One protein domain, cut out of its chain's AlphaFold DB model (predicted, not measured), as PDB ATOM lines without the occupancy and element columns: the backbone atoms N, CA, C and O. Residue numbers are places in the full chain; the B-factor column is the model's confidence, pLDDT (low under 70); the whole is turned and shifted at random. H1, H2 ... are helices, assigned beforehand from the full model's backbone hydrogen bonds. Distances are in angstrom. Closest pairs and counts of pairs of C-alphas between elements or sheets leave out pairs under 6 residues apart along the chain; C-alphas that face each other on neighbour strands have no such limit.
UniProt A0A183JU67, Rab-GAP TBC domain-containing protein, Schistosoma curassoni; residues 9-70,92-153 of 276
ATOM      1  N   ARG A   9      24.004   1.228 -18.021       83.00
ATOM      2  CA  ARG A   9      23.879   2.457 -17.234       83.00
ATOM      3  C   ARG A   9      25.193   3.249 -17.137       83.00
ATOM      4  O   ARG A   9      25.134   4.451 -17.392       83.00
ATOM      5  N   PRO A  10      26.366   2.632 -16.870       80.88
ATOM      6  CA  PRO A  10      27.623   3.374 -16.809       80.88
ATOM      7  C   PRO A  10      27.926   4.105 -18.123       80.88
ATOM      8  O   PRO A  10      28.240   5.291 -18.117       80.88
ATOM      9  N   ASP A  11      27.763   3.433 -19.263       80.62
ATOM     10  CA  ASP A  11      28.085   4.000 -20.576       80.62
ATOM     11  C   ASP A  11      27.094   5.085 -20.995       80.62
ATOM     12  O   ASP A  11      27.493   6.137 -21.499       80.62
ATOM     13  N   VAL A  12      25.803   4.876 -20.722       83.50
ATOM     14  CA  VAL A  12      24.767   5.891 -20.948       83.50
ATOM     15  C   VAL A  12      25.069   7.148 -20.134       83.50
ATOM     16  O   VAL A  12      24.994   8.252 -20.669       83.50
ATOM     17  N   TRP A  13      25.466   7.002 -18.870       85.25
ATOM     18  CA  TRP A  13      25.806   8.137 -18.013       85.25
ATOM     19  C   TRP A  13      27.035   8.884 -18.521       85.25
ATOM     20  O   TRP A  13      26.993  10.111 -18.602       85.25
ATOM     21  N   ARG A  14      28.089   8.176 -18.950       82.19
ATOM     22  CA  ARG A  14      29.276   8.796 -19.567       82.19
ATOM     23  C   ARG A  14      28.911   9.641 -20.792       82.19
ATOM     24  O   ARG A  14      29.397  10.763 -20.934       82.19
ATOM     25  N   ILE A  15      28.023   9.129 -21.648       82.00
ATOM     26  CA  ILE A  15      27.545   9.835 -22.846       82.00
ATOM     27  C   ILE A  15      26.692  11.050 -22.458       82.00
ATOM     28  O   ILE A  15      26.911  12.152 -22.963       82.00
ATOM     29  N   CYS A  16      25.731  10.875 -21.548       80.31
ATOM     30  CA  CYS A  16      24.825  11.941 -21.118       80.31
ATOM     31  C   CYS A  16      25.560  13.088 -20.421       80.31
ATOM     32  O   CYS A  16      25.253  14.256 -20.678       80.31
ATOM     33  N   LEU A  17      26.542  12.764 -19.578       76.62
ATOM     34  CA  LEU A  17      27.372  13.737 -18.870       76.62
ATOM     35  C   LEU A  17      28.399  14.418 -19.782       76.62
ATOM     36  O   LEU A  17      28.959  15.423 -19.365       76.62
ATOM     37  N   ARG A  18      28.585  13.944 -21.027       69.69
ATOM     38  CA  ARG A  18      29.578  14.458 -21.985       69.69
ATOM     39  C   ARG A  18      30.958  14.575 -21.337       69.69
ATOM     40  O   ARG A  18      31.533  15.656 -21.294       69.69
ATOM     41  N   LEU A  19      31.450  13.467 -20.785       63.53
ATOM     42  CA  LEU A  19      32.766  13.440 -20.154       63.53
ATOM     43  C   LEU A  19      33.845  13.753 -21.194       63.53
ATOM     44  O   LEU A  19      34.316  12.863 -21.902       63.53
ATOM     45  N   ASP A  20      34.257  15.015 -21.269       54.47
ATOM     46  CA  ASP A  20      35.443  15.401 -22.013       54.47
ATOM     47  C   ASP A  20      36.659  14.908 -21.222       54.47
ATOM     48  O   ASP A  20      37.195  15.568 -20.329       54.47
ATOM     49  N   THR A  21      37.121  13.707 -21.570       51.22
ATOM     50  CA  THR A  21      38.338  13.073 -21.036       51.22
ATOM     51  C   THR A  21      39.613  13.885 -21.292       51.22
ATOM     52  O   THR A  21      40.685  13.515 -20.818       51.22
ATOM     53  N   GLN A  22      39.514  15.021 -21.991       46.84
ATOM     54  CA  GLN A  22      40.599  15.976 -22.193       46.84
ATOM     55  C   GLN A  22      40.926  16.831 -20.960       46.84
ATOM     56  O   GLN A  22      41.978  17.474 -20.955       46.84
ATOM     57  N   SER A  23      40.099  16.852 -19.904       49.56
ATOM     58  CA  SER A  23      40.451  17.613 -18.698       49.56
ATOM     59  C   SER A  23      41.579  16.903 -17.925       49.56
ATOM     60  O   SER A  23      41.363  16.029 -17.088       49.56
ATOM     61  N   GLN A  24      42.828  17.283 -18.204       51.19
ATOM     62  CA  GLN A  24      44.018  16.859 -17.452       51.19
ATOM     63  C   GLN A  24      44.101  17.490 -16.047       51.19
ATOM     64  O   GLN A  24      45.097  17.309 -15.347       51.19
ATOM     65  N   ALA A  25      43.059  18.206 -15.607       56.56
ATOM     66  CA  ALA A  25      43.033  18.954 -14.351       56.56
ATOM     67  C   ALA A  25      43.395  18.081 -13.134       56.56
ATOM     68  O   ALA A  25      44.161  18.505 -12.278       56.56
ATOM     69  N   MET A  26      42.940  16.823 -13.116       57.09
ATOM     70  CA  MET A  26      43.247  15.862 -12.046       57.09
ATOM     71  C   MET A  26      44.487  14.994 -12.277       57.09
ATOM     72  O   MET A  26      44.951  14.334 -11.346       57.09
ATOM     73  N   ALA A  27      45.037  14.979 -13.495       53.81
ATOM     74  CA  ALA A  27      46.238  14.206 -13.813       53.81
ATOM     75  C   ALA A  27      47.506  14.804 -13.171       53.81
ATOM     76  O   ALA A  27      48.486  14.092 -12.983       53.81
ATOM     77  N   THR A  28      47.462  16.090 -12.805       51.91
ATOM     78  CA  THR A  28      48.587  16.835 -12.206       51.91
ATOM     79  C   THR A  28      48.375  17.128 -10.713       51.91
ATOM     80  O   THR A  28      49.252  17.680 -10.057       51.91
ATOM     81  N   PHE A  29      47.213  16.772 -10.160       54.53
ATOM     82  CA  PHE A  29      46.843  17.091  -8.784       54.53
ATOM     83  C   PHE A  29      47.414  16.052  -7.809       54.53
ATOM     84  O   PHE A  29      46.875  14.956  -7.671       54.53
ATOM     85  N   ASN A  30      48.506  16.393  -7.126       57.53
ATOM     86  CA  ASN A  30      49.069  15.600  -6.021       57.53
ATOM     87  C   ASN A  30      48.974  16.323  -4.668       57.53
ATOM     88  O   ASN A  30      49.460  15.806  -3.665       57.53
ATOM     89  N   ASP A  31      48.351  17.499  -4.642       55.84
ATOM     90  CA  ASP A  31      48.342  18.373  -3.478       55.84
ATOM     91  C   ASP A  31      47.157  18.055  -2.559       55.84
ATOM     92  O   ASP A  31      45.999  18.008  -2.978       55.84
ATOM     93  N   VAL A  32      47.455  17.841  -1.279       56.78
ATOM     94  CA  VAL A  32      46.454  17.798  -0.210       56.78
ATOM     95  C   VAL A  32      46.212  19.241   0.205       56.78
ATOM     96  O   VAL A  32      47.081  19.866   0.809       56.78
ATOM     97  N   PHE A  33      45.063  19.796  -0.163       59.62
ATOM     98  CA  PHE A  33      44.699  21.140   0.271       59.62
ATOM     99  C   PHE A  33      43.930  21.083   1.587       59.62
ATOM    100  O   PHE A  33      43.051  20.244   1.771       59.62
ATOM    101  N   GLU A  34      44.254  22.005   2.486       60.50
ATOM    102  CA  GLU A  34      43.544  22.182   3.747       60.50
ATOM    103  C   GLU A  34      42.400  23.184   3.546       60.50
ATOM    104  O   GLU A  34      42.621  24.373   3.304       60.50
ATOM    105  N   LEU A  35      41.159  22.701   3.615       69.81
ATOM    106  CA  LEU A  35      39.963  23.545   3.658       69.81
ATOM    107  C   LEU A  35      39.652  23.992   5.096       69.81
ATOM    108  O   LEU A  35      39.950  23.289   6.056       69.81
ATOM    109  N   GLU A  36      38.936  25.115   5.245       70.31
ATOM    110  CA  GLU A  36      38.429  25.585   6.553       70.31
ATOM    111  C   GLU A  36      37.597  24.506   7.281       70.31
ATOM    112  O   GLU A  36      37.669  24.394   8.500       70.31
ATOM    113  N   ASN A  37      36.857  23.678   6.529       78.38
ATOM    114  CA  ASN A  37      36.007  22.594   7.042       78.38
ATOM    115  C   ASN A  37      36.546  21.196   6.674       78.38
ATOM    116  O   ASN A  37      35.762  20.273   6.440       78.38
ATOM    117  N   GLN A  38      37.873  21.032   6.577       79.81
ATOM    118  CA  GLN A  38      38.493  19.768   6.152       79.81
ATOM    119  C   GLN A  38      38.126  18.587   7.060       79.81
ATOM    120  O   GLN A  38      37.907  17.488   6.563       79.81
ATOM    121  N   SER A  39      38.013  18.802   8.376       80.94
ATOM    122  CA  SER A  39      37.666  17.738   9.328       80.94
ATOM    123  C   SER A  39      36.285  17.140   9.058       80.94
ATOM    124  O   SER A  39      36.143  15.922   9.045       80.94
ATOM    125  N   GLN A  40      35.291  17.990   8.777       81.75
ATOM    126  CA  GLN A  40      33.940  17.541   8.441       81.75
ATOM    127  C   GLN A  40      33.918  16.804   7.100       81.75
ATOM    128  O   GLN A  40      33.293  15.758   6.975       81.75
ATOM    129  N   LEU A  41      34.629  17.331   6.096       82.88
ATOM    130  CA  LEU A  41      34.757  16.671   4.797       82.88
ATOM    131  C   LEU A  41      35.376  15.274   4.936       82.88
ATOM    132  O   LEU A  41      34.905  14.332   4.300       82.88
ATOM    133  N   HIS A  42      36.415  15.146   5.764       84.19
ATOM    134  CA  HIS A  42      37.097  13.883   6.011       84.19
ATOM    135  C   HIS A  42      36.174  12.856   6.678       84.19
ATOM    136  O   HIS A  42      36.073  11.731   6.193       84.19
ATOM    137  N   GLU A  43      35.454  13.248   7.733       84.06
ATOM    138  CA  GLU A  43      34.493  12.374   8.419       84.06
ATOM    139  C   GLU A  43      33.373  11.911   7.473       84.06
ATOM    140  O   GLU A  43      33.090  10.714   7.382       84.06
ATOM    141  N   ASP A  44      32.798  12.834   6.695       83.12
ATOM    142  CA  ASP A  44      31.732  12.522   5.739       83.12
ATOM    143  C   ASP A  44      32.227  11.560   4.637       83.12
ATOM    144  O   ASP A  44      31.530  10.609   4.267       83.12
ATOM    145  N   CYS A  45      33.449  11.765   4.125       83.06
ATOM    146  CA  CYS A  45      34.066  10.875   3.134       83.06
ATOM    147  C   CYS A  45      34.392   9.498   3.723       83.06
ATOM    148  O   CYS A  45      34.172   8.479   3.061       83.06
ATOM    149  N   GLU A  46      34.870   9.444   4.968       84.25
ATOM    150  CA  GLU A  46      35.173   8.189   5.648       84.25
ATOM    151  C   GLU A  46      33.894   7.367   5.858       84.25
ATOM    152  O   GLU A  46      33.861   6.178   5.522       84.25
ATOM    153  N   LEU A  47      32.816   7.999   6.335       84.62
ATOM    154  CA  LEU A  47      31.509   7.360   6.499       84.62
ATOM    155  C   LEU A  47      30.962   6.847   5.163       84.62
ATOM    156  O   LEU A  47      30.610   5.668   5.057       84.62
ATOM    157  N   ALA A  48      30.970   7.685   4.123       81.62
ATOM    158  CA  ALA A  48      30.522   7.293   2.790       81.62
ATOM    159  C   ALA A  48      31.354   6.133   2.220       81.62
ATOM    160  O   ALA A  48      30.806   5.209   1.616       81.62
ATOM    161  N   SER A  49      32.672   6.128   2.442       81.31
ATOM    162  CA  SER A  49      33.554   5.053   1.979       81.31
ATOM    163  C   SER A  49      33.254   3.710   2.654       81.31
ATOM    164  O   SER A  49      33.247   2.674   1.984       81.31
ATOM    165  N   LYS A  50      32.952   3.716   3.961       82.38
ATOM    166  CA  LYS A  50      32.575   2.515   4.723       82.38
ATOM    167  C   LYS A  50      31.242   1.955   4.237       82.38
ATOM    168  O   LYS A  50      31.125   0.748   4.023       82.38
ATOM    169  N   GLU A  51      30.257   2.821   4.018       82.00
ATOM    170  CA  GLU A  51      28.951   2.442   3.474       82.00
ATOM    171  C   GLU A  51      29.085   1.825   2.072       82.00
ATOM    172  O   GLU A  51      28.590   0.722   1.825       82.00
ATOM    173  N   LEU A  52      29.844   2.479   1.184       79.31
ATOM    174  CA  LEU A  52      30.150   1.984  -0.160       79.31
ATOM    175  C   LEU A  52      30.831   0.618  -0.131       79.31
ATOM    176  O   LEU A  52      30.432  -0.292  -0.861       79.31
ATOM    177  N   PHE A  53      31.846   0.458   0.716       79.00
ATOM    178  CA  PHE A  53      32.587  -0.791   0.842       79.00
ATOM    179  C   PHE A  53      31.686  -1.940   1.313       79.00
ATOM    180  O   PHE A  53      31.675  -3.015   0.704       79.00
ATOM    181  N   ASN A  54      30.860  -1.704   2.336       79.44
ATOM    182  CA  ASN A  54      29.901  -2.689   2.839       79.44
ATOM    183  C   ASN A  54      28.868  -3.072   1.771       79.44
ATOM    184  O   ASN A  54      28.552  -4.251   1.593       79.44
ATOM    185  N   ARG A  55      28.365  -2.087   1.019       74.69
ATOM    186  CA  ARG A  55      27.397  -2.303  -0.061       74.69
ATOM    187  C   ARG A  55      27.987  -3.132  -1.197       74.69
ATOM    188  O   ARG A  55      27.360  -4.095  -1.636       74.69
ATOM    189  N   LEU A  56      29.191  -2.796  -1.649       74.06
ATOM    190  CA  LEU A  56      29.882  -3.529  -2.712       74.06
ATOM    191  C   LEU A  56      30.207  -4.966  -2.273       74.06
ATOM    192  O   LEU A  56      29.999  -5.901  -3.046       74.06
ATOM    193  N   THR A  57      30.588  -5.160  -1.007       72.62
ATOM    194  CA  THR A  57      30.793  -6.490  -0.408       72.62
ATOM    195  C   THR A  57      29.496  -7.309  -0.387       72.62
ATOM    196  O   THR A  57      29.481  -8.468  -0.804       72.62
ATOM    197  N   LYS A  58      28.371  -6.701   0.018       73.50
ATOM    198  CA  LYS A  58      27.045  -7.344   0.026       73.50
ATOM    199  C   LYS A  58      26.551  -7.702  -1.380       73.50
ATOM    200  O   LYS A  58      25.930  -8.743  -1.570       73.50
ATOM    201  N   GLN A  59      26.805  -6.858  -2.379       67.62
ATOM    202  CA  GLN A  59      26.455  -7.169  -3.769       67.62
ATOM    203  C   GLN A  59      27.251  -8.367  -4.301       67.62
ATOM    204  O   GLN A  59      26.686  -9.207  -5.005       67.62
ATOM    205  N   HIS A  60      28.529  -8.478  -3.936       64.75
ATOM    206  CA  HIS A  60      29.381  -9.588  -4.355       64.75
ATOM    207  C   HIS A  60      28.953 -10.924  -3.724       64.75
ATOM    208  O   HIS A  60      28.831 -11.927  -4.429       64.75
ATOM    209  N   SER A  61      28.620 -10.937  -2.427       62.16
ATOM    210  CA  SER A  61      28.136 -12.151  -1.750       62.16
ATOM    211  C   SER A  61      26.780 -12.632  -2.291       62.16
ATOM    212  O   SER A  61      26.561 -13.833  -2.464       62.16
ATOM    213  N   LEU A  62      25.883 -11.711  -2.664       58.91
ATOM    214  CA  LEU A  62      24.610 -12.043  -3.319       58.91
ATOM    215  C   LEU A  62      24.793 -12.598  -4.744       58.91
ATOM    216  O   LEU A  62      24.010 -13.450  -5.173       58.91
ATOM    217  N   GLN A  63      25.804 -12.141  -5.488       55.94
ATOM    218  CA  GLN A  63      26.139 -12.693  -6.806       55.94
ATOM    219  C   GLN A  63      26.754 -14.095  -6.703       55.94
ATOM    220  O   GLN A  63      26.393 -14.966  -7.494       55.94
ATOM    221  N   GLN A  64      27.598 -14.352  -5.698       54.06
ATOM    222  CA  GLN A  64      28.119 -15.695  -5.414       54.06
ATOM    223  C   GLN A  64      27.004 -16.670  -5.009       54.06
ATOM    224  O   GLN A  64      26.930 -17.761  -5.564       54.06
ATOM    225  N   SER A  65      26.059 -16.259  -4.153       51.53
ATOM    226  CA  SER A  65      24.905 -17.095  -3.778       51.53
ATOM    227  C   SER A  65      24.028 -17.486  -4.983       51.53
ATOM    228  O   SER A  65      23.607 -18.639  -5.090       51.53
ATOM    229  N   LYS A  66      23.823 -16.572  -5.946       50.94
ATOM    230  CA  LYS A  66      23.119 -16.865  -7.212       50.94
ATOM    231  C   LYS A  66      23.928 -17.747  -8.171       50.94
ATOM    232  O   LYS A  66      23.338 -18.491  -8.953       50.94
ATOM    233  N   ASN A  67      25.259 -17.687  -8.120       47.88
ATOM    234  CA  ASN A  67      26.128 -18.589  -8.880       47.88
ATOM    235  C   ASN A  67      26.138 -20.010  -8.294       47.88
ATOM    236  O   ASN A  67      26.119 -20.970  -9.059       47.88
ATOM    237  N   ILE A  68      26.072 -20.160  -6.966       50.69
ATOM    238  CA  ILE A  68      26.016 -21.471  -6.294       50.69
ATOM    239  C   ILE A  68      24.683 -22.182  -6.581       50.69
ATOM    240  O   ILE A  68      24.670 -23.389  -6.811       50.69
ATOM    241  N   SER A  69      23.565 -21.453  -6.693       46.34
ATOM    242  CA  SER A  69      22.287 -22.052  -7.122       46.34
ATOM    243  C   SER A  69      22.265 -22.515  -8.587       46.34
ATOM    244  O   SER A  69      21.385 -23.285  -8.957       46.34
ATOM    245  N   ASN A  70      23.223 -22.079  -9.413       47.50
ATOM    246  CA  ASN A  70      23.349 -22.493 -10.815       47.50
ATOM    247  C   ASN A  70      24.458 -23.534 -11.043       47.50
ATOM    248  O   ASN A  70      24.663 -23.956 -12.180       47.50
ATOM    249  N   PRO A  92      38.570  -1.753  -4.467       65.56
ATOM    250  CA  PRO A  92      39.495  -0.828  -3.828       65.56
ATOM    251  C   PRO A  92      39.208  -0.758  -2.317       65.56
ATOM    252  O   PRO A  92      38.039  -0.717  -1.923       65.56
ATOM    253  N   PRO A  93      40.247  -0.728  -1.460       72.56
ATOM    254  CA  PRO A  93      40.065  -0.575  -0.019       72.56
ATOM    255  C   PRO A  93      39.243   0.677   0.301       72.56
ATOM    256  O   PRO A  93      39.423   1.703  -0.358       72.56
ATOM    257  N   ALA A  94      38.410   0.633   1.347       74.19
ATOM    258  CA  ALA A  94      37.615   1.791   1.785       74.19
ATOM    259  C   ALA A  94      38.479   3.056   1.969       74.19
ATOM    260  O   ALA A  94      38.083   4.142   1.562       74.19
ATOM    261  N   ALA A  95      39.714   2.898   2.456       74.06
ATOM    262  CA  ALA A  95      40.684   3.987   2.584       74.06
ATOM    263  C   ALA A  95      41.056   4.647   1.241       74.06
ATOM    264  O   ALA A  95      41.186   5.867   1.167       74.06
ATOM    265  N   LYS A  96      41.190   3.858   0.164       77.94
ATOM    266  CA  LYS A  96      41.457   4.388  -1.180       77.94
ATOM    267  C   LYS A  96      40.243   5.150  -1.708       77.94
ATOM    268  O   LYS A  96      40.404   6.242  -2.236       77.94
ATOM    269  N   ILE A  97      39.040   4.609  -1.503       78.88
ATOM    270  CA  ILE A  97      37.784   5.270  -1.883       78.88
ATOM    271  C   ILE A  97      37.646   6.607  -1.146       78.88
ATOM    272  O   ILE A  97      37.384   7.619  -1.785       78.88
ATOM    273  N   SER A  98      37.875   6.630   0.170       81.69
ATOM    274  CA  SER A  98      37.826   7.860   0.973       81.69
ATOM    275  C   SER A  98      38.809   8.910   0.452       81.69
ATOM    276  O   SER A  98      38.427  10.050   0.214       81.69
ATOM    277  N   SER A  99      40.055   8.510   0.176       82.69
ATOM    278  CA  SER A  99      41.083   9.409  -0.364       82.69
ATOM    279  C   SER A  99      40.737   9.945  -1.761       82.69
ATOM    280  O   SER A  99      40.933  11.131  -2.043       82.69
ATOM    281  N   ASP A 100      40.183   9.101  -2.636       82.25
ATOM    282  CA  ASP A 100      39.739   9.510  -3.971       82.25
ATOM    283  C   ASP A 100      38.560  10.499  -3.885       82.25
ATOM    284  O   ASP A 100      38.563  11.508  -4.588       82.25
ATOM    285  N   LEU A 101      37.585  10.258  -3.001       82.06
ATOM    286  CA  LEU A 101      36.452  11.164  -2.764       82.06
ATOM    287  C   LEU A 101      36.912  12.512  -2.195       82.06
ATOM    288  O   LEU A 101      36.547  13.563  -2.727       82.06
ATOM    289  N   GLU A 102      37.744  12.476  -1.155       83.75
ATOM    290  CA  GLU A 102      38.260  13.665  -0.482       83.75
ATOM    291  C   GLU A 102      39.070  14.524  -1.457       83.75
ATOM    292  O   GLU A 102      38.781  15.704  -1.630       83.75
ATOM    293  N   SER A 103      40.013  13.932  -2.197       83.38
ATOM    294  CA  SER A 103      40.822  14.677  -3.172       83.38
ATOM    295  C   SER A 103      39.990  15.310  -4.297       83.38
ATOM    296  O   SER A 103      40.267  16.442  -4.703       83.38
ATOM    297  N   VAL A 104      38.937  14.630  -4.769       84.25
ATOM    298  CA  VAL A 104      38.001  15.168  -5.769       84.25
ATOM    299  C   VAL A 104      37.248  16.384  -5.233       84.25
ATOM    300  O   VAL A 104      37.188  17.410  -5.919       84.25
ATOM    301  N   LEU A 105      36.702  16.289  -4.018       83.81
ATOM    302  CA  LEU A 105      35.941  17.374  -3.398       83.81
ATOM    303  C   LEU A 105      36.825  18.553  -3.011       83.81
ATOM    304  O   LEU A 105      36.439  19.698  -3.243       83.81
ATOM    305  N   THR A 106      38.023  18.292  -2.497       84.56
ATOM    306  CA  THR A 106      38.960  19.341  -2.113       84.56
ATOM    307  C   THR A 106      39.411  20.155  -3.327       84.56
ATOM    308  O   THR A 106      39.309  21.386  -3.320       84.56
ATOM    309  N   HIS A 107      39.823  19.493  -4.414       82.56
ATOM    310  CA  HIS A 107      40.174  20.191  -5.655       82.56
ATOM    311  C   HIS A 107      38.990  20.986  -6.209       82.56
ATOM    312  O   HIS A 107      39.156  22.110  -6.681       82.56
ATOM    313  N   PHE A 108      37.782  20.419  -6.156       82.06
ATOM    314  CA  PHE A 108      36.573  21.092  -6.611       82.06
ATOM    315  C   PHE A 108      36.279  22.363  -5.802       82.06
ATOM    316  O   PHE A 108      36.117  23.440  -6.383       82.06
ATOM    317  N   ALA A 109      36.266  22.256  -4.472       83.56
ATOM    318  CA  ALA A 109      36.009  23.366  -3.561       83.56
ATOM    319  C   ALA A 109      36.991  24.521  -3.795       83.56
ATOM    320  O   ALA A 109      36.586  25.679  -3.882       83.56
ATOM    321  N   GLN A 110      38.271  24.208  -3.993       82.88
ATOM    322  CA  GLN A 110      39.286  25.212  -4.282       82.88
ATOM    323  C   GLN A 110      39.161  25.810  -5.687       82.88
ATOM    324  O   GLN A 110      39.252  27.031  -5.836       82.88
ATOM    325  N   THR A 111      38.928  24.980  -6.708       81.44
ATOM    326  CA  THR A 111      38.800  25.424  -8.108       81.44
ATOM    327  C   THR A 111      37.675  26.445  -8.257       81.44
ATOM    328  O   THR A 111      37.848  27.471  -8.914       81.44
ATOM    329  N   TYR A 112      36.535  26.197  -7.609       78.94
ATOM    330  CA  TYR A 112      35.359  27.065  -7.681       78.94
ATOM    331  C   TYR A 112      35.234  28.042  -6.503       78.94
ATOM    332  O   TYR A 112      34.296  28.835  -6.469       78.94
ATOM    333  N   ARG A 113      36.187  28.023  -5.557       80.00
ATOM    334  CA  ARG A 113      36.177  28.813  -4.309       80.00
ATOM    335  C   ARG A 113      34.863  28.690  -3.528       80.00
ATOM    336  O   ARG A 113      34.359  29.668  -2.978       80.00
ATOM    337  N   LEU A 114      34.305  27.483  -3.494       80.00
ATOM    338  CA  LEU A 114      33.073  27.170  -2.778       80.00
ATOM    339  C   LEU A 114      33.403  26.582  -1.407       80.00
ATOM    340  O   LEU A 114      34.326  25.781  -1.271       80.00
ATOM    341  N   LYS A 115      32.631  26.961  -0.386       78.94
ATOM    342  CA  LYS A 115      32.781  26.396   0.957       78.94
ATOM    343  C   LYS A 115      32.093  25.037   1.033       78.94
ATOM    344  O   LYS A 115      30.936  24.904   0.636       78.94
ATOM    345  N   TYR A 116      32.803  24.045   1.565       77.69
ATOM    346  CA  TYR A 116      32.207  22.749   1.863       77.69
ATOM    347  C   TYR A 116      31.260  22.859   3.062       77.69
ATOM    348  O   TYR A 116      31.575  23.489   4.076       77.69
ATOM    349  N   SER A 117      30.092  22.240   2.942       76.62
ATOM    350  CA  SER A 117      29.134  22.031   4.024       76.62
ATOM    351  C   SER A 117      28.402  20.722   3.754       76.62
ATOM    352  O   SER A 117      28.040  20.463   2.607       76.62
ATOM    353  N   SER A 118      28.158  19.910   4.783       73.62
ATOM    354  CA  SER A 118      27.518  18.593   4.621       73.62
ATOM    355  C   SER A 118      26.116  18.696   3.994       73.62
ATOM    356  O   SER A 118      25.716  17.840   3.211       73.62
ATOM    357  N   ILE A 119      25.418  19.820   4.209       70.25
ATOM    358  CA  ILE A 119      24.117  20.139   3.586       70.25
ATOM    359  C   ILE A 119      24.167  20.315   2.058       70.25
ATOM    360  O   ILE A 119      23.131  20.303   1.389       70.25
ATOM    361  N   ASN A 120      25.361  20.480   1.481       73.06
ATOM    362  CA  ASN A 120      25.513  20.641   0.040       73.06
ATOM    363  C   ASN A 120      25.287  19.320  -0.711       73.06
ATOM    364  O   ASN A 120      25.151  19.339  -1.931       73.06
ATOM    365  N   GLY A 121      25.290  18.175  -0.015       77.81
ATOM    366  CA  GLY A 121      25.012  16.867  -0.612       77.81
ATOM    367  C   GLY A 121      26.076  16.370  -1.598       77.81
ATOM    368  O   GLY A 121      25.838  15.399  -2.315       77.81
ATOM    369  N   TRP A 122      27.251  17.009  -1.659       82.69
ATOM    370  CA  TRP A 122      28.308  16.659  -2.620       82.69
ATOM    371  C   TRP A 122      28.823  15.231  -2.427       82.69
ATOM    372  O   TRP A 122      29.047  14.522  -3.408       82.69
ATOM    373  N   VAL A 123      28.952  14.792  -1.171       83.38
ATOM    374  CA  VAL A 123      29.359  13.424  -0.825       83.38
ATOM    375  C   VAL A 123      28.300  12.418  -1.280       83.38
ATOM    376  O   VAL A 123      28.644  11.428  -1.923       83.38
ATOM    377  N   SER A 124      27.012  12.696  -1.051       82.12
ATOM    378  CA  SER A 124      25.905  11.837  -1.500       82.12
ATOM    379  C   SER A 124      25.859  11.722  -3.028       82.12
ATOM    380  O   SER A 124      25.664  10.630  -3.560       82.12
ATOM    381  N   ILE A 125      26.126  12.816  -3.751       84.81
ATOM    382  CA  ILE A 125      26.219  12.795  -5.217       84.81
ATOM    383  C   ILE A 125      27.380  11.907  -5.676       84.81
ATOM    384  O   ILE A 125      27.199  11.038  -6.534       84.81
ATOM    385  N   LEU A 126      28.569  12.096  -5.098       82.69
ATOM    386  CA  LEU A 126      29.734  11.280  -5.434       82.69
ATOM    387  C   LEU A 126      29.529   9.805  -5.097       82.69
ATOM    388  O   LEU A 126      29.945   8.954  -5.880       82.69
ATOM    389  N   LYS A 127      28.850   9.497  -3.988       81.94
ATOM    390  CA  LYS A 127      28.484   8.130  -3.605       81.94
ATOM    391  C   LYS A 127      27.699   7.444  -4.725       81.94
ATOM    392  O   LYS A 127      28.075   6.357  -5.166       81.94
ATOM    393  N   VAL A 128      26.662   8.100  -5.249       82.44
ATOM    394  CA  VAL A 128      25.841   7.558  -6.347       82.44
ATOM    395  C   VAL A 128      26.649   7.418  -7.639       82.44
ATOM    396  O   VAL A 128      26.583   6.374  -8.295       82.44
ATOM    397  N   LEU A 129      27.460   8.422  -7.989       81.00
ATOM    398  CA  LEU A 129      28.342   8.349  -9.157       81.00
ATOM    399  C   LEU A 129      29.343   7.192  -9.039       81.00
ATOM    400  O   LEU A 129      29.562   6.481 -10.016       81.00
ATOM    401  N   PHE A 130      29.905   6.954  -7.853       80.50
ATOM    402  CA  PHE A 130      30.855   5.870  -7.612       80.50
ATOM    403  C   PHE A 130      30.203   4.490  -7.770       80.50
ATOM    404  O   PHE A 130      30.762   3.623  -8.443       80.50
ATOM    405  N   ILE A 131      28.999   4.296  -7.212       78.31
ATOM    406  CA  ILE A 131      28.240   3.036  -7.324       78.31
ATOM    407  C   ILE A 131      27.939   2.703  -8.787       78.31
ATOM    408  O   ILE A 131      28.069   1.548  -9.197       78.31
ATOM    409  N   VAL A 132      27.514   3.703  -9.564       76.88
ATOM    410  CA  VAL A 132      27.003   3.483 -10.919       76.88
ATOM    411  C   VAL A 132      28.117   3.467 -11.958       76.88
ATOM    412  O   VAL A 132      28.144   2.569 -12.792       76.88
ATOM    413  N   LEU A 133      29.041   4.428 -11.930       70.06
ATOM    414  CA  LEU A 133      30.082   4.534 -12.955       70.06
ATOM    415  C   LEU A 133      31.241   3.561 -12.724       70.06
ATOM    416  O   LEU A 133      31.910   3.216 -13.700       70.06
ATOM    417  N   LYS A 134      31.473   3.128 -11.470       70.12
ATOM    418  CA  LYS A 134      32.669   2.377 -11.042       70.12
ATOM    419  C   LYS A 134      33.930   2.961 -11.701       70.12
ATOM    420  O   LYS A 134      34.530   2.309 -12.560       70.12
ATOM    421  N   PRO A 135      34.270   4.224 -11.383       67.75
ATOM    422  CA  PRO A 135      35.297   4.965 -12.106       67.75
ATOM    423  C   PRO A 135      36.625   4.212 -12.050       67.75
ATOM    424  O   PRO A 135      37.053   3.765 -10.986       67.75
ATOM    425  N   THR A 136      37.288   4.079 -13.198       65.56
ATOM    426  CA  THR A 136      38.594   3.398 -13.253       65.56
ATOM    427  C   THR A 136      39.708   4.325 -12.760       65.56
ATOM    428  O   THR A 136      40.735   3.862 -12.270       65.56
ATOM    429  N   ASN A 137      39.492   5.646 -12.848       71.56
ATOM    430  CA  ASN A 137      40.462   6.677 -12.488       71.56
ATOM    431  C   ASN A 137      39.815   7.838 -11.712       71.56
ATOM    432  O   ASN A 137      38.693   8.249 -12.010       71.56
ATOM    433  N   ARG A 138      40.577   8.463 -10.805       77.31
ATOM    434  CA  ARG A 138      40.170   9.674 -10.063       77.31
ATOM    435  C   ARG A 138      39.749  10.830 -10.982       77.31
ATOM    436  O   ARG A 138      38.787  11.538 -10.699       77.31
ATOM    437  N   SER A 139      40.425  10.994 -12.119       76.56
ATOM    438  CA  SER A 139      40.101  12.032 -13.107       76.56
ATOM    439  C   SER A 139      38.726  11.840 -13.752       76.56
ATOM    440  O   SER A 139      38.040  12.823 -14.019       76.56
ATOM    441  N   GLU A 140      38.302  10.590 -13.970       76.75
ATOM    442  CA  GLU A 140      36.969  10.273 -14.502       76.75
ATOM    443  C   GLU A 140      35.886  10.631 -13.478       76.75
ATOM    444  O   GLU A 140      34.868  11.228 -13.837       76.75
ATOM    445  N   LEU A 141      36.132  10.338 -12.196       81.56
ATOM    446  CA  LEU A 141      35.232  10.696 -11.102       81.56
ATOM    447  C   LEU A 141      35.070  12.219 -10.981       81.56
ATOM    448  O   LEU A 141      33.943  12.707 -10.928       81.56
ATOM    449  N   TYR A 142      36.172  12.974 -11.021       82.88
ATOM    450  CA  TYR A 142      36.124  14.439 -10.999       82.88
ATOM    451  C   TYR A 142      35.390  15.019 -12.207       82.88
ATOM    452  O   TYR A 142      34.498  15.844 -12.034       82.88
ATOM    453  N   ALA A 143      35.716  14.574 -13.425       82.12
ATOM    454  CA  ALA A 143      35.046  15.052 -14.633       82.12
ATOM    455  C   ALA A 143      33.534  14.774 -14.588       82.12
ATOM    456  O   ALA A 143      32.734  15.630 -14.969       82.12
ATOM    457  N   SER A 144      33.141  13.610 -14.060       80.94
ATOM    458  CA  SER A 144      31.734  13.239 -13.875       80.94
ATOM    459  C   SER A 144      31.040  14.123 -12.853       80.94
ATOM    460  O   SER A 144      29.951  14.626 -13.126       80.94
ATOM    461  N   PHE A 145      31.685  14.369 -11.715       84.88
ATOM    462  CA  PHE A 145      31.155  15.243 -10.676       84.88
ATOM    463  C   PHE A 145      31.004  16.688 -11.155       84.88
ATOM    464  O   PHE A 145      29.942  17.278 -10.990       84.88
ATOM    465  N   VAL A 146      32.022  17.246 -11.812       83.00
ATOM    466  CA  VAL A 146      31.991  18.610 -12.359       83.00
ATOM    467  C   VAL A 146      30.891  18.751 -13.408       83.00
ATOM    468  O   VAL A 146      30.100  19.692 -13.349       83.00
ATOM    469  N   SER A 147      30.802  17.803 -14.345       82.75
ATOM    470  CA  SER A 147      29.778  17.822 -15.398       82.75
ATOM    471  C   SER A 147      28.369  17.695 -14.822       82.75
ATOM    472  O   SER A 147      27.446  18.359 -15.290       82.75
ATOM    473  N   PHE A 148      28.201  16.869 -13.787       84.56
ATOM    474  CA  PHE A 148      26.946  16.750 -13.054       84.56
ATOM    475  C   PHE A 148      26.591  18.064 -12.353       84.56
ATOM    476  O   PHE A 148      25.491  18.587 -12.524       84.56
ATOM    477  N   TYR A 149      27.542  18.620 -11.606       83.75
ATOM    478  CA  TYR A 149      27.339  19.807 -10.795       83.75
ATOM    479  C   TYR A 149      26.928  21.012 -11.643       83.75
ATOM    480  O   TYR A 149      25.870  21.584 -11.410       83.75
ATOM    481  N   HIS A 150      27.688  21.344 -12.692       81.94
ATOM    482  CA  HIS A 150      27.377  22.501 -13.548       81.94
ATOM    483  C   HIS A 150      26.080  22.358 -14.337       81.94
ATOM    484  O   HIS A 150      25.517  23.356 -14.783       81.94
ATOM    485  N   ARG A 151      25.608  21.127 -14.550       80.50
ATOM    486  CA  ARG A 151      24.409  20.875 -15.348       80.50
ATOM    487  C   ARG A 151      23.135  20.810 -14.518       80.50
ATOM    488  O   ARG A 151      22.087  21.214 -15.016       80.50
ATOM    489  N   PHE A 152      23.212  20.277 -13.302       77.81
ATOM    490  CA  PHE A 152      22.030  19.957 -12.500       77.81
ATOM    491  C   PHE A 152      21.950  20.728 -11.182       77.81
ATOM    492  O   PHE A 152      20.846  20.903 -10.672       77.81
ATOM    493  N   VAL A 153      23.070  21.230 -10.652       80.88
ATOM    494  CA  VAL A 153      23.090  22.003  -9.403       80.88
ATOM    495  C   VAL A 153      23.139  23.493  -9.734       80.88
ATOM    496  O   VAL A 153      24.093  23.997 -10.326       80.88
TER     497      VAL A 153
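What this domain is: This is residues 9 to 70 and 92 to 153 of the 276 residues of the protein "Rab-GAP TBC domain-containing protein" of Schistosoma curassoni (UniProt A0A183JU67). The long helix H2 covers one side of a body of crossed helices with H4 in its core, and residues 57 to 70 stick out as an arm. H5 packs on H4, and H1 lies on the side away from H2. The printed part has 124 residues with five named helices, H1 to H5, and no named strand: all helix, compact, radius of gyration of the C-alphas 15.4 A, spans 53 by 32 by 26 A.

Where its parts are: H2, residues 38 to 68, spans 44.8 A from C-alpha 38 (38.493, 19.768, 6.152). H3 is residues 94 to 112, 27.1 A; H4 122 to 133, 16.0 A; H1 9 to 17, 11.9 A. H5, residues 138 to 152, 21.0 A, ends at C-alpha 152 (22.030, 19.957, -12.500).

How they stand to each other: H2 touches H3 with residues 41 to 53 alone; the closest C-alphas, Ser 49 and Ser 98, are 5.2 A apart. In each helix every O i to N i+4 pair is within hydrogen-bond range.

The domain as a whole: Residues 71 to 91 are cut out; C-alphas 70 and 92 are 27.9 A apart. The link H1 to H2 is long. Residues 18 to 35 and 59 to 70 are among those with pLDDT under 70.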